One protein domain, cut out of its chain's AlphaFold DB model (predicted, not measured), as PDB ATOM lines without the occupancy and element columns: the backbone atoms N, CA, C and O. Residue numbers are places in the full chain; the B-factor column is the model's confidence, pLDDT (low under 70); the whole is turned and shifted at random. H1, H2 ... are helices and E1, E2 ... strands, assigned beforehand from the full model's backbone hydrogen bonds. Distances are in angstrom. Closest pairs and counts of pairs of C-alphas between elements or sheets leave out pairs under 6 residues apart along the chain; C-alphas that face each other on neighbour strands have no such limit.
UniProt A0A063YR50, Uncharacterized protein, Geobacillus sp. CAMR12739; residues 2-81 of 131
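Overview. This is residues 2 to 81 of the 131 residues of an uncharacterized protein of Geobacillus sp. CAMR12739 (UniProt A0A063YR50). Little regular structure is here: a small hairpin, E1 and E2, and three short helices amid long loops, with H1 meeting both H2 and H3 and residues 57 to 81 running back past H2. The 80 printed residues run H1, H2, E1, E2, H3, a mixed class with 28 residues in named elements; the antiparallel sheet is E1 - E2. The whole is compact, radius of gyration of the C-alphas 11.6 A, spanning 32 by 28 by 20 A.

Along the chain. Find E1 at residues 29 to 31, 6.3 A, and E2 at 45 to 47, 6.6 A. H3, residues 50 to 56, runs 10.0 A to C-alpha 56 at (-39.195, -42.494, -48.791). H1, residues 2 to 9, starts at (-45.513, -33.811, -47.577) and runs 10.5 A; H2, residues 11 to 17, runs 9.7 A.

Arrangement. In the hairpin, look for N 29 and O 47, 2.8 A. H1 touches H3, closest C-alphas Lys 4 and Ala 55, 4.5 A, at a steep tilt of 61 degrees. H1 touches H2, closest C-alphas Leu 6 and Leu 14, 6.1 A. H2 and H3 are only just apart, closest 8.4 A. In H1, H2 and H3 every O i to N i+4 pair is within hydrogen-bond range.

Size, cuts and confidence. C-alphas 37 and 57 are farthest apart, 32.7 A. The printed part has no cut; links H2 to E1 and E1 to E2 are long. See pLDDT under 70 at residues 2 to 4 and 6.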
ATOM      1  N   SER A   2     -46.337 -34.995 -47.238       64.44
ATOM      2  CA  SER A   2     -45.513 -33.811 -47.577       64.44
ATOM      3  C   SER A   2     -44.001 -34.100 -47.701       64.44
ATOM      4  O   SER A   2     -43.418 -33.807 -48.737       64.44
ATOM      5  N   GLY A   3     -43.377 -34.774 -46.721       62.66
ATOM      6  CA  GLY A   3     -41.927 -35.061 -46.744       62.66
ATOM      7  C   GLY A   3     -41.458 -35.878 -47.955       62.66
ATOM      8  O   GLY A   3     -40.455 -35.545 -48.570       62.66
ATOM      9  N   LYS A   4     -42.249 -36.873 -48.379       67.62
ATOM     10  CA  LYS A   4     -42.001 -37.639 -49.612       67.62
ATOM     11  C   LYS A   4     -42.114 -36.802 -50.881       67.62
ATOM     12  O   LYS A   4     -41.377 -37.033 -51.833       67.62
ATOM     13  N   PHE A   5     -43.044 -35.852 -50.910       74.06
ATOM     14  CA  PHE A   5     -43.173 -34.945 -52.041       74.06
ATOM     15  C   PHE A   5     -41.939 -34.039 -52.141       74.06
ATOM     16  O   PHE A   5     -41.357 -33.937 -53.212       74.06
ATOM     17  N   LEU A   6     -41.479 -33.476 -51.019       68.81
ATOM     18  CA  LEU A   6     -40.229 -32.714 -50.968       68.81
ATOM     19  C   LEU A   6     -39.017 -33.573 -51.353       68.81
ATOM     20  O   LEU A   6     -38.253 -33.159 -52.204       68.81
ATOM     21  N   ALA A   7     -38.883 -34.793 -50.835       70.75
ATOM     22  CA  ALA A   7     -37.757 -35.671 -51.172       70.75
ATOM     23  C   ALA A   7     -37.627 -35.973 -52.675       70.75
ATOM     24  O   ALA A   7     -36.525 -36.166 -53.173       70.75
ATOM     25  N   VAL A   8     -38.755 -36.053 -53.388       73.62
ATOM     26  CA  VAL A   8     -38.789 -36.412 -54.815       73.62
ATOM     27  C   VAL A   8     -38.752 -35.184 -55.725       73.62
ATOM     28  O   VAL A   8     -38.122 -35.237 -56.774       73.62
ATOM     29  N   TYR A   9     -39.441 -34.102 -55.357       77.19
ATOM     30  CA  TYR A   9     -39.624 -32.935 -56.227       77.19
ATOM     31  C   TYR A   9     -38.808 -31.711 -55.809       77.19
ATOM     32  O   TYR A   9     -38.644 -30.813 -56.626       77.19
ATOM     33  N   GLN A  10     -38.377 -31.639 -54.548       82.19
ATOM     34  CA  GLN A  10     -37.623 -30.517 -53.969       82.19
ATOM     35  C   GLN A  10     -36.561 -31.017 -52.965       82.19
ATOM     36  O   GLN A  10     -36.607 -30.643 -51.779       82.19
ATOM     37  N   PRO A  11     -35.657 -31.928 -53.389       82.12
ATOM     38  CA  PRO A  11     -34.634 -32.505 -52.518       82.12
ATOM     39  C   PRO A  11     -33.751 -31.433 -51.872       82.12
ATOM     40  O   PRO A  11     -33.338 -31.603 -50.731       82.12
ATOM     41  N   GLU A  12     -33.544 -30.296 -52.533       83.06
ATOM     42  CA  GLU A  12     -32.790 -29.147 -52.036       83.06
ATOM     43  C   GLU A  12     -33.365 -28.574 -50.735       83.06
ATOM     44  O   GLU A  12     -32.625 -28.259 -49.801       83.06
ATOM     45  N   LYS A  13     -34.697 -28.502 -50.617       81.81
ATOM     46  CA  LYS A  13     -35.356 -28.001 -49.403       81.81
ATOM     47  C   LYS A  13     -35.282 -29.004 -48.273       81.81
ATOM     48  O   LYS A  13     -35.077 -28.604 -47.133       81.81
ATOM     49  N   LEU A  14     -35.464 -30.287 -48.582       84.81
ATOM     50  CA  LEU A  14     -35.359 -31.341 -47.580       84.81
ATOM     51  C   LEU A  14     -33.920 -31.450 -47.061       84.81
ATOM     52  O   LEU A  14     -33.714 -31.513 -45.855       84.81
ATOM     53  N   ALA A  15     -32.935 -31.414 -47.959       86.62
ATOM     54  CA  ALA A  15     -31.525 -31.508 -47.612       86.62
ATOM     55  C   ALA A  15     -31.063 -30.313 -46.767       86.62
ATOM     56  O   ALA A  15     -30.393 -30.506 -45.756       86.62
ATOM     57  N   ALA A  16     -31.474 -29.090 -47.115       86.50
ATOM     58  CA  ALA A  16     -31.171 -27.908 -46.309       86.50
ATOM     59  C   ALA A  16     -31.914 -27.895 -44.964       86.50
ATOM     60  O   ALA A  16     -31.342 -27.486 -43.957       86.50
ATOM     61  N   ALA A  17     -33.167 -28.366 -44.930       86.12
ATOM     62  CA  ALA A  17     -33.951 -28.475 -43.701       86.12
ATOM     63  C   ALA A  17     -33.383 -29.499 -42.708       86.12
ATOM     64  O   ALA A  17     -33.718 -29.442 -41.535       86.12
ATOM     65  N   GLU A  18     -32.521 -30.411 -43.148       86.56
ATOM     66  CA  GLU A  18     -31.918 -31.462 -42.320       86.56
ATOM     67  C   GLU A  18     -30.400 -31.338 -42.200       86.56
ATOM     68  O   GLU A  18     -29.771 -32.227 -41.642       86.56
ATOM     69  N   TRP A  19     -29.789 -30.287 -42.759       88.50
ATOM     70  CA  TRP A  19     -28.326 -30.193 -42.913       88.50
ATOM     71  C   TRP A  19     -27.704 -31.484 -43.468       88.50
ATOM     72  O   TRP A  19     -26.653 -31.971 -43.041       88.50
ATOM     73  N   HIS A  20     -28.388 -32.072 -44.445       89.31
ATOM     74  CA  HIS A  20     -27.977 -33.300 -45.097       89.31
ATOM     75  C   HIS A  20     -27.080 -32.951 -46.285       89.31
ATOM     76  O   HIS A  20     -27.534 -32.838 -47.420       89.31
ATOM     77  N   PHE A  21     -25.798 -32.712 -46.008       88.50
ATOM     78  CA  PHE A  21     -24.828 -32.267 -47.017       88.50
ATOM     79  C   PHE A  21     -24.418 -33.376 -47.992       88.50
ATOM     80  O   PHE A  21     -24.341 -33.146 -49.196       88.50
ATOM     81  N   GLU A  22     -24.200 -34.591 -47.488       88.44
ATOM     82  CA  GLU A  22     -23.720 -35.725 -48.281       88.44
ATOM     83  C   GLU A  22     -24.836 -36.704 -48.631       88.44
ATOM     84  O   GLU A  22     -25.555 -37.174 -47.748       88.44
ATOM     85  N   THR A  23     -24.921 -37.104 -49.899       89.25
ATOM     86  CA  THR A  23     -25.835 -38.161 -50.338       89.25
ATOM     87  C   THR A  23     -25.473 -39.487 -49.688       89.25
ATOM     88  O   THR A  23     -24.378 -40.014 -49.879       89.25
ATOM     89  N   LYS A  24     -26.410 -40.072 -48.938       85.75
ATOM     90  CA  LYS A  24     -26.216 -41.398 -48.344       85.75
ATOM     91  C   LYS A  24     -27.517 -42.171 -48.229       85.75
ATOM     92  O   LYS A  24     -28.604 -41.601 -48.124       85.75
ATOM     93  N   SER A  25     -27.383 -43.494 -48.234       86.75
ATOM     94  CA  SER A  25     -28.451 -44.386 -47.785       86.75
ATOM     95  C   SER A  25     -28.551 -44.343 -46.263       86.75
ATOM     96  O   SER A  25     -27.571 -44.025 -45.589       86.75
ATOM     97  N   HIS A  26     -29.720 -44.684 -45.717       86.69
ATOM     98  CA  HIS A  26     -29.918 -44.737 -44.266       86.69
ATOM     99  C   HIS A  26     -29.620 -43.397 -43.578       86.69
ATOM    100  O   HIS A  26     -29.096 -43.340 -42.462       86.69
ATOM    101  N   ALA A  27     -29.965 -42.306 -44.264       86.69
ATOM    102  CA  ALA A  27     -29.767 -40.953 -43.788       86.69
ATOM    103  C   ALA A  27     -30.407 -40.770 -42.393       86.69
ATOM    104  O   ALA A  27     -31.590 -41.105 -42.213       86.69
ATOM    105  N   PRO A  28     -29.631 -40.296 -41.397       87.19
ATOM    106  CA  PRO A  28     -30.145 -39.957 -40.088       87.19
ATOM    107  C   PRO A  28     -30.926 -38.646 -40.167       87.19
ATOM    108  O   PRO A  28     -30.629 -37.795 -40.999       87.19
ATOM    109  N   LEU A  29     -31.895 -38.504 -39.272       85.38
ATOM    110  CA  LEU A  29     -32.540 -37.231 -38.971       85.38
ATOM    111  C   LEU A  29     -31.674 -36.479 -37.966       85.38
ATOM    112  O   LEU A  29     -31.238 -37.079 -36.974       85.38
ATOM    113  N   LEU A  30     -31.431 -35.202 -38.212       88.25
ATOM    114  CA  LEU A  30     -30.777 -34.318 -37.256       88.25
ATOM    115  C   LEU A  30     -31.874 -33.565 -36.504       88.25
ATOM    116  O   LEU A  30     -32.720 -32.925 -37.112       88.25
ATOM    117  N   LEU A  31     -31.895 -33.710 -35.181       84.38
ATOM    118  CA  LEU A  31     -32.769 -32.943 -34.305       84.38
ATOM    119  C   LEU A  31     -31.931 -31.971 -33.505       84.38
ATOM    120  O   LEU A  31     -31.035 -32.399 -32.763       84.38
ATOM    121  N   PHE A  32     -32.296 -30.697 -33.585       85.62
ATOM    122  CA  PHE A  32     -31.540 -29.612 -32.983       85.62
ATOM    123  C   PHE A  32     -30.105 -29.546 -33.518       85.62
ATOM    124  O   PHE A  32     -29.597 -30.419 -34.225       85.62
ATOM    125  N   GLY A  33     -29.403 -28.507 -33.094       87.25
ATOM    126  CA  GLY A  33     -27.991 -28.332 -33.367       87.25
ATOM    127  C   GLY A  33     -27.694 -26.904 -33.767       87.25
ATOM    128  O   GLY A  33     -28.583 -26.067 -33.928       87.25
ATOM    129  N   THR A  34     -26.413 -26.630 -33.917       86.81
ATOM    130  CA  THR A  34     -25.935 -25.355 -34.426       86.81
ATOM    131  C   THR A  34     -24.983 -25.636 -35.563       86.81
ATOM    132  O   THR A  34     -24.055 -26.431 -35.402       86.81
ATOM    133  N   LEU A  35     -25.240 -24.990 -36.695       85.44
ATOM    134  CA  LEU A  35     -24.307 -24.960 -37.802       85.44
ATOM    135  C   LEU A  35     -23.292 -23.847 -37.540       85.44
ATOM    136  O   LEU A  35     -23.672 -22.693 -37.336       85.44
ATOM    137  N   GLU A  36     -22.023 -24.217 -37.503       85.25
ATOM    138  CA  GLU A  36     -20.899 -23.290 -37.401       85.25
ATOM    139  C   GLU A  36     -20.568 -22.695 -38.783       85.25
ATOM    140  O   GLU A  36     -21.002 -23.202 -39.820       85.25
ATOM    141  N   GLU A  37     -19.809 -21.596 -38.819       77.50
ATOM    142  CA  GLU A  37     -19.442 -20.919 -40.078       77.50
ATOM    143  C   GLU A  37     -18.595 -21.792 -41.022       77.50
ATOM    144  O   GLU A  37     -18.572 -21.553 -42.227       77.50
ATOM    145  N   ASP A  38     -17.920 -22.811 -40.489       78.38
ATOM    146  CA  ASP A  38     -17.143 -23.803 -41.241       78.38
ATOM    147  C   ASP A  38     -18.008 -24.913 -41.872       78.38
ATOM    148  O   ASP A  38     -17.491 -25.745 -42.617       78.38
ATOM    149  N   GLY A  39     -19.322 -24.907 -41.618       75.25
ATOM    150  CA  GLY A  39     -20.262 -25.916 -42.102       75.25
ATOM    151  C   GLY A  39     -20.389 -27.141 -41.194       75.25
ATOM    152  O   GLY A  39     -21.135 -28.062 -41.533       75.25
ATOM    153  N   ASP A  40     -19.725 -27.160 -40.033       82.56
ATOM    154  CA  ASP A  40     -19.849 -28.262 -39.084       82.56
ATOM    155  C   ASP A  40     -21.111 -28.141 -38.223       82.56
ATOM    156  O   ASP A  40     -21.457 -27.093 -37.674       82.56
ATOM    157  N   VAL A  41     -21.796 -29.273 -38.049       86.38
ATOM    158  CA  VAL A  41     -22.975 -29.377 -37.186       86.38
ATOM    159  C   VAL A  41     -22.553 -29.809 -35.781       86.38
ATOM    160  O   VAL A  41     -22.131 -30.951 -35.566       86.38
ATOM    161  N   LYS A  42     -22.740 -28.928 -34.796       87.31
ATOM    162  CA  LYS A  42     -22.497 -29.209 -33.371       87.31
ATOM    163  C   LYS A  42     -23.793 -29.388 -32.592       87.31
ATOM    164  O   LYS A  42     -24.836 -28.853 -32.950       87.31
ATOM    165  N   ASN A  43     -23.710 -30.132 -31.485       87.25
ATOM    166  CA  ASN A  43     -24.803 -30.345 -30.523       87.25
ATOM    167  C   ASN A  43     -26.089 -30.962 -31.105       87.25
ATOM    168  O   ASN A  43     -27.140 -30.887 -30.472       87.25
ATOM    169  N   ALA A  44     -26.015 -31.579 -32.284       87.88
ATOM    170  CA  ALA A  44     -27.169 -32.203 -32.910       87.88
ATOM    171  C   ALA A  44     -27.409 -33.620 -32.389       87.88
ATOM    172  O   ALA A  44     -26.484 -34.434 -32.271       87.88
ATOM    173  N   LEU A  45     -28.674 -33.940 -32.133       88.00
ATOM    174  CA  LEU A  45     -29.112 -35.289 -31.819       88.00
ATOM    175  C   LEU A  45     -29.414 -36.032 -33.123       88.00
ATOM    176  O   LEU A  45     -30.299 -35.650 -33.880       88.00
ATOM    177  N   LYS A  46     -28.693 -37.123 -33.386       89.00
ATOM    178  CA  LYS A  46     -28.858 -37.916 -34.612       89.00
ATOM    179  C   LYS A  46     -29.773 -39.107 -34.356       89.00
ATOM    180  O   LYS A  46     -29.435 -39.977 -33.555       89.00
ATOM    181  N   ILE A  47     -30.888 -39.186 -35.077       86.88
ATOM    182  CA  ILE A  47     -31.759 -40.367 -35.085       86.88
ATOM    183  C   ILE A  47     -31.497 -41.157 -36.373       86.88
ATOM    184  O   ILE A  47     -31.826 -40.678 -37.459       86.88
ATOM    185  N   PRO A  48     -30.917 -42.368 -36.301       87.50
ATOM    186  CA  PRO A  48     -30.589 -43.144 -37.493       87.50
ATOM    187  C   PRO A  48     -31.855 -43.541 -38.267       87.50
ATOM    188  O   PRO A  48     -32.903 -43.778 -37.667       87.50
ATOM    189  N   TYR A  49     -31.755 -43.625 -39.599       83.31
ATOM    190  CA  TYR A  49     -32.818 -44.039 -40.537       83.31
ATOM    191  C   TYR A  49     -34.063 -43.144 -40.625       83.31
ATOM    192  O   TYR A  49     -34.832 -43.272 -41.581       83.31
ATOM    193  N   ALA A  50     -34.290 -42.259 -39.654       84.19
ATOM    194  CA  ALA A  50     -35.524 -41.494 -39.550       84.19
ATOM    195  C   ALA A  50     -35.758 -40.600 -40.776       84.19
ATOM    196  O   ALA A  50     -36.863 -40.612 -41.316       84.19
ATOM    197  N   LEU A  51     -34.725 -39.932 -41.297       83.12
ATOM    198  CA  LEU A  51     -34.865 -39.118 -42.505       83.12
ATOM    199  C   LEU A  51     -35.228 -39.967 -43.731       83.12
ATOM    200  O   LEU A  51     -36.129 -39.611 -44.484       83.12
ATOM    201  N   SER A  52     -34.606 -41.138 -43.894       82.88
ATOM    202  CA  SER A  52     -34.916 -42.052 -45.011       82.88
ATOM    203  C   SER A  52     -36.358 -42.571 -44.952       82.88
ATOM    204  O   SER A  52     -37.044 -42.664 -45.973       82.88
ATOM    205  N   ILE A  53     -36.858 -42.855 -43.747       84.69
ATOM    206  CA  ILE A  53     -38.252 -43.257 -43.529       84.69
ATOM    207  C   ILE A  53     -39.205 -42.089 -43.815       84.69
ATOM    208  O   ILE A  53     -40.198 -42.280 -44.508       84.69
ATOM    209  N   LEU A  54     -38.914 -40.872 -43.350       81.19
ATOM    210  CA  LEU A  54     -39.775 -39.707 -43.598       81.19
ATOM    211  C   LEU A  54     -39.815 -39.302 -45.079       81.19
ATOM    212  O   LEU A  54     -40.869 -38.911 -45.591       81.19
ATOM    213  N   ALA A  55     -38.677 -39.416 -45.761       80.88
ATOM    214  CA  ALA A  55     -38.515 -39.083 -47.168       80.88
ATOM    215  C   ALA A  55     -39.125 -40.149 -48.090       80.88
ATOM    216  O   ALA A  55     -39.855 -39.830 -49.024       80.88
ATOM    217  N   HIS A  56     -38.883 -41.434 -47.827       82.00
ATOM    218  CA  HIS A  56     -39.195 -42.494 -48.791       82.00
ATOM    219  C   HIS A  56     -40.027 -43.649 -48.224       82.00
ATOM    220  O   HIS A  56     -40.354 -44.571 -48.969       82.00
ATOM    221  N   ASN A  57     -40.407 -43.617 -46.940       82.00
ATOM    222  CA  ASN A  57     -40.995 -44.750 -46.207       82.00
ATOM    223  C   ASN A  57     -40.138 -46.027 -46.276       82.00
ATOM    224  O   ASN A  57     -40.651 -47.132 -46.112       82.00
ATOM    225  N   HIS A  58     -38.835 -45.884 -46.523       84.12
ATOM    226  CA  HIS A  58     -37.915 -47.004 -46.644       84.12
ATOM    227  C   HIS A  58     -36.583 -46.649 -45.970       84.12
ATOM    228  O   HIS A  58     -35.951 -45.669 -46.364       84.12
ATOM    229  N   PRO A  59     -36.115 -47.427 -44.979       84.69
ATOM    230  CA  PRO A  59     -34.921 -47.084 -44.207       84.69
ATOM    231  C   PRO A  59     -33.640 -47.090 -45.049       84.69
ATOM    232  O   PRO A  59     -32.746 -46.303 -44.777       84.69
ATOM    233  N   ALA A  60     -33.566 -47.923 -46.090       87.12
ATOM    234  CA  ALA A  60     -32.415 -47.984 -46.997       87.12
ATOM    235  C   ALA A  60     -32.474 -47.013 -48.188       87.12
ATOM    236  O   ALA A  60     -31.642 -47.112 -49.088       87.12
ATOM    237  N   ALA A  61     -33.465 -46.118 -48.250       84.75
ATOM    238  CA  ALA A  61     -33.545 -45.176 -49.358       84.75
ATOM    239  C   ALA A  61     -32.346 -44.219 -49.355       84.75
ATOM    240  O   ALA A  61     -31.874 -43.797 -48.297       84.75
ATOM    241  N   VAL A  62     -31.857 -43.897 -50.550       86.25
ATOM    242  CA  VAL A  62     -30.814 -42.891 -50.750       86.25
ATOM    243  C   VAL A  62     -31.477 -41.523 -50.759       86.25
ATOM    244  O   VAL A  62     -32.411 -41.304 -51.526       86.25
ATOM    245  N   VAL A  63     -30.994 -40.626 -49.904       85.75
ATOM    246  CA  VAL A  63     -31.449 -39.235 -49.849       85.75
ATOM    247  C   VAL A  63     -30.355 -38.361 -50.449       85.75
ATOM    248  O   VAL A  63     -29.213 -38.414 -49.984       85.75
ATOM    249  N   THR A  64     -30.703 -37.580 -51.472       87.75
ATOM    250  CA  THR A  64     -29.807 -36.621 -52.133       87.75
ATOM    251  C   THR A  64     -29.324 -35.567 -51.145       87.75
ATOM    252  O   THR A  64     -30.129 -34.975 -50.425       87.75
ATOM    253  N   GLY A  65     -28.011 -35.364 -51.094       89.31
ATOM    254  CA  GLY A  65     -27.362 -34.368 -50.255       89.31
ATOM    255  C   GLY A  65     -27.299 -32.991 -50.906       89.31
ATOM    256  O   GLY A  65     -27.331 -32.852 -52.128       89.31
ATOM    257  N   LEU A  66     -27.159 -31.958 -50.080       89.38
ATOM    258  CA  LEU A  66     -27.087 -30.568 -50.519       89.38
ATOM    259  C   LEU A  66     -25.867 -30.284 -51.415       89.38
ATOM    260  O   LEU A  66     -25.936 -29.411 -52.274       89.38
ATOM    261  N   ASN A  67     -24.777 -31.044 -51.262       89.31
ATOM    262  CA  ASN A  67     -23.567 -30.892 -52.077       89.31
ATOM    263  C   ASN A  67     -23.781 -31.270 -53.551       89.31
ATOM    264  O   ASN A  67     -23.023 -30.811 -54.402       89.31
ATOM    265  N   GLU A  68     -24.805 -32.072 -53.865       88.44
ATOM    266  CA  GLU A  68     -25.184 -32.383 -55.251       88.44
ATOM    267  C   GLU A  68     -26.014 -31.270 -55.905       88.44
ATOM    268  O   GLU A  68     -26.180 -31.264 -57.123       88.44
ATOM    269  N   ILE A  69     -26.514 -30.316 -55.113       87.25
ATOM    270  CA  ILE A  69     -27.301 -29.179 -55.592       87.25
ATOM    271  C   ILE A  69     -26.361 -27.992 -55.880       87.25
ATOM    272  O   ILE A  69     -25.506 -27.691 -55.033       87.25
ATOM    273  N   PRO A  70     -26.506 -27.303 -57.030       90.31
ATOM    274  CA  PRO A  70     -25.775 -26.072 -57.336       90.31
ATOM    275  C   PRO A  70     -25.952 -25.012 -56.243       90.31
ATOM    276  O   PRO A  70     -27.046 -24.855 -55.708       90.31
ATOM    277  N   GLU A  71     -24.890 -24.280 -55.887       86.56
ATOM    278  CA  GLU A  71     -24.935 -23.333 -54.757       86.56
ATOM    279  C   GLU A  71     -25.958 -22.206 -54.940       86.56
ATOM    280  O   GLU A  71     -26.536 -21.740 -53.961       86.56
ATOM    281  N   ASP A  72     -26.213 -21.804 -56.183       89.38
ATOM    282  CA  ASP A  72     -27.207 -20.802 -56.567       89.38
ATOM    283  C   ASP A  72     -28.657 -21.288 -56.417       89.38
ATOM    284  O   ASP A  72     -29.574 -20.472 -56.313       89.38
ATOM    285  N   GLU A  73     -28.865 -22.604 -56.334       87.06
ATOM    286  CA  GLU A  73     -30.170 -23.233 -56.110       87.06
ATOM    287  C   GLU A  73     -30.381 -23.668 -54.648       87.06
ATOM    288  O   GLU A  73     -31.485 -24.069 -54.262       87.06
ATOM    289  N   ARG A  74     -29.346 -23.577 -53.797       87.81
ATOM    290  CA  ARG A  74     -29.438 -23.994 -52.393       87.81
ATOM    291  C   ARG A  74     -30.274 -23.004 -51.582       87.81
ATOM    292  O   ARG A  74     -29.959 -21.813 -51.525       87.81
ATOM    293  N   PRO A  75     -31.310 -23.477 -50.873       87.12
ATOM    294  CA  PRO A  75     -32.049 -22.616 -49.971       87.12
ATOM    295  C   PRO A  75     -31.233 -22.331 -48.693       87.12
ATOM    296  O   PRO A  75     -30.302 -23.069 -48.358       87.12
ATOM    297  N   PRO A  76     -31.581 -21.277 -47.934       88.81
ATOM    298  CA  PRO A  76     -30.843 -20.908 -46.730       88.81
ATOM    299  C   PRO A  76     -30.843 -21.990 -45.640       88.81
ATOM    300  O   PRO A  76     -31.878 -22.576 -45.321       88.81
ATOM    301  N   LEU A  77     -29.696 -22.183 -44.983       88.50
ATOM    302  CA  LEU A  77     -29.492 -23.246 -43.987       88.50
ATOM    303  C   LEU A  77     -30.240 -23.024 -42.661       88.50
ATOM    304  O   LEU A  77     -30.447 -23.975 -41.911       88.50
ATOM    305  N   TYR A  78     -30.708 -21.802 -42.377       86.56
ATOM    306  CA  TYR A  78     -31.510 -21.518 -41.179       86.56
ATOM    307  C   TYR A  78     -32.899 -22.181 -41.207       86.56
ATOM    308  O   TYR A  78     -33.584 -22.212 -40.185       86.56
ATOM    309  N   ILE A  79     -33.330 -22.719 -42.358       87.81
ATOM    310  CA  ILE A  79     -34.589 -23.466 -42.488       87.81
ATOM    311  C   ILE A  79     -34.596 -24.703 -41.575       87.81
ATOM    312  O   ILE A  79     -35.669 -25.092 -41.115       87.81
ATOM    313  N   HIS A  80     -33.426 -25.260 -41.236       88.88
ATOM    314  CA  HIS A  80     -33.308 -26.361 -40.277       88.88
ATOM    315  C   HIS A  80     -33.979 -26.053 -38.934       88.88
ATOM    316  O   HIS A  80     -34.770 -26.847 -38.441       88.88
ATOM    317  N   TYR A  81     -33.805 -24.840 -38.401       88.75
ATOM    318  CA  TYR A  81     -34.442 -24.445 -37.142       88.75
ATOM    319  C   TYR A  81     -35.972 -24.417 -37.223       88.75
ATOM    320  O   TYR A  81     -36.666 -24.726 -36.254       88.75
TER     321      TYR A  81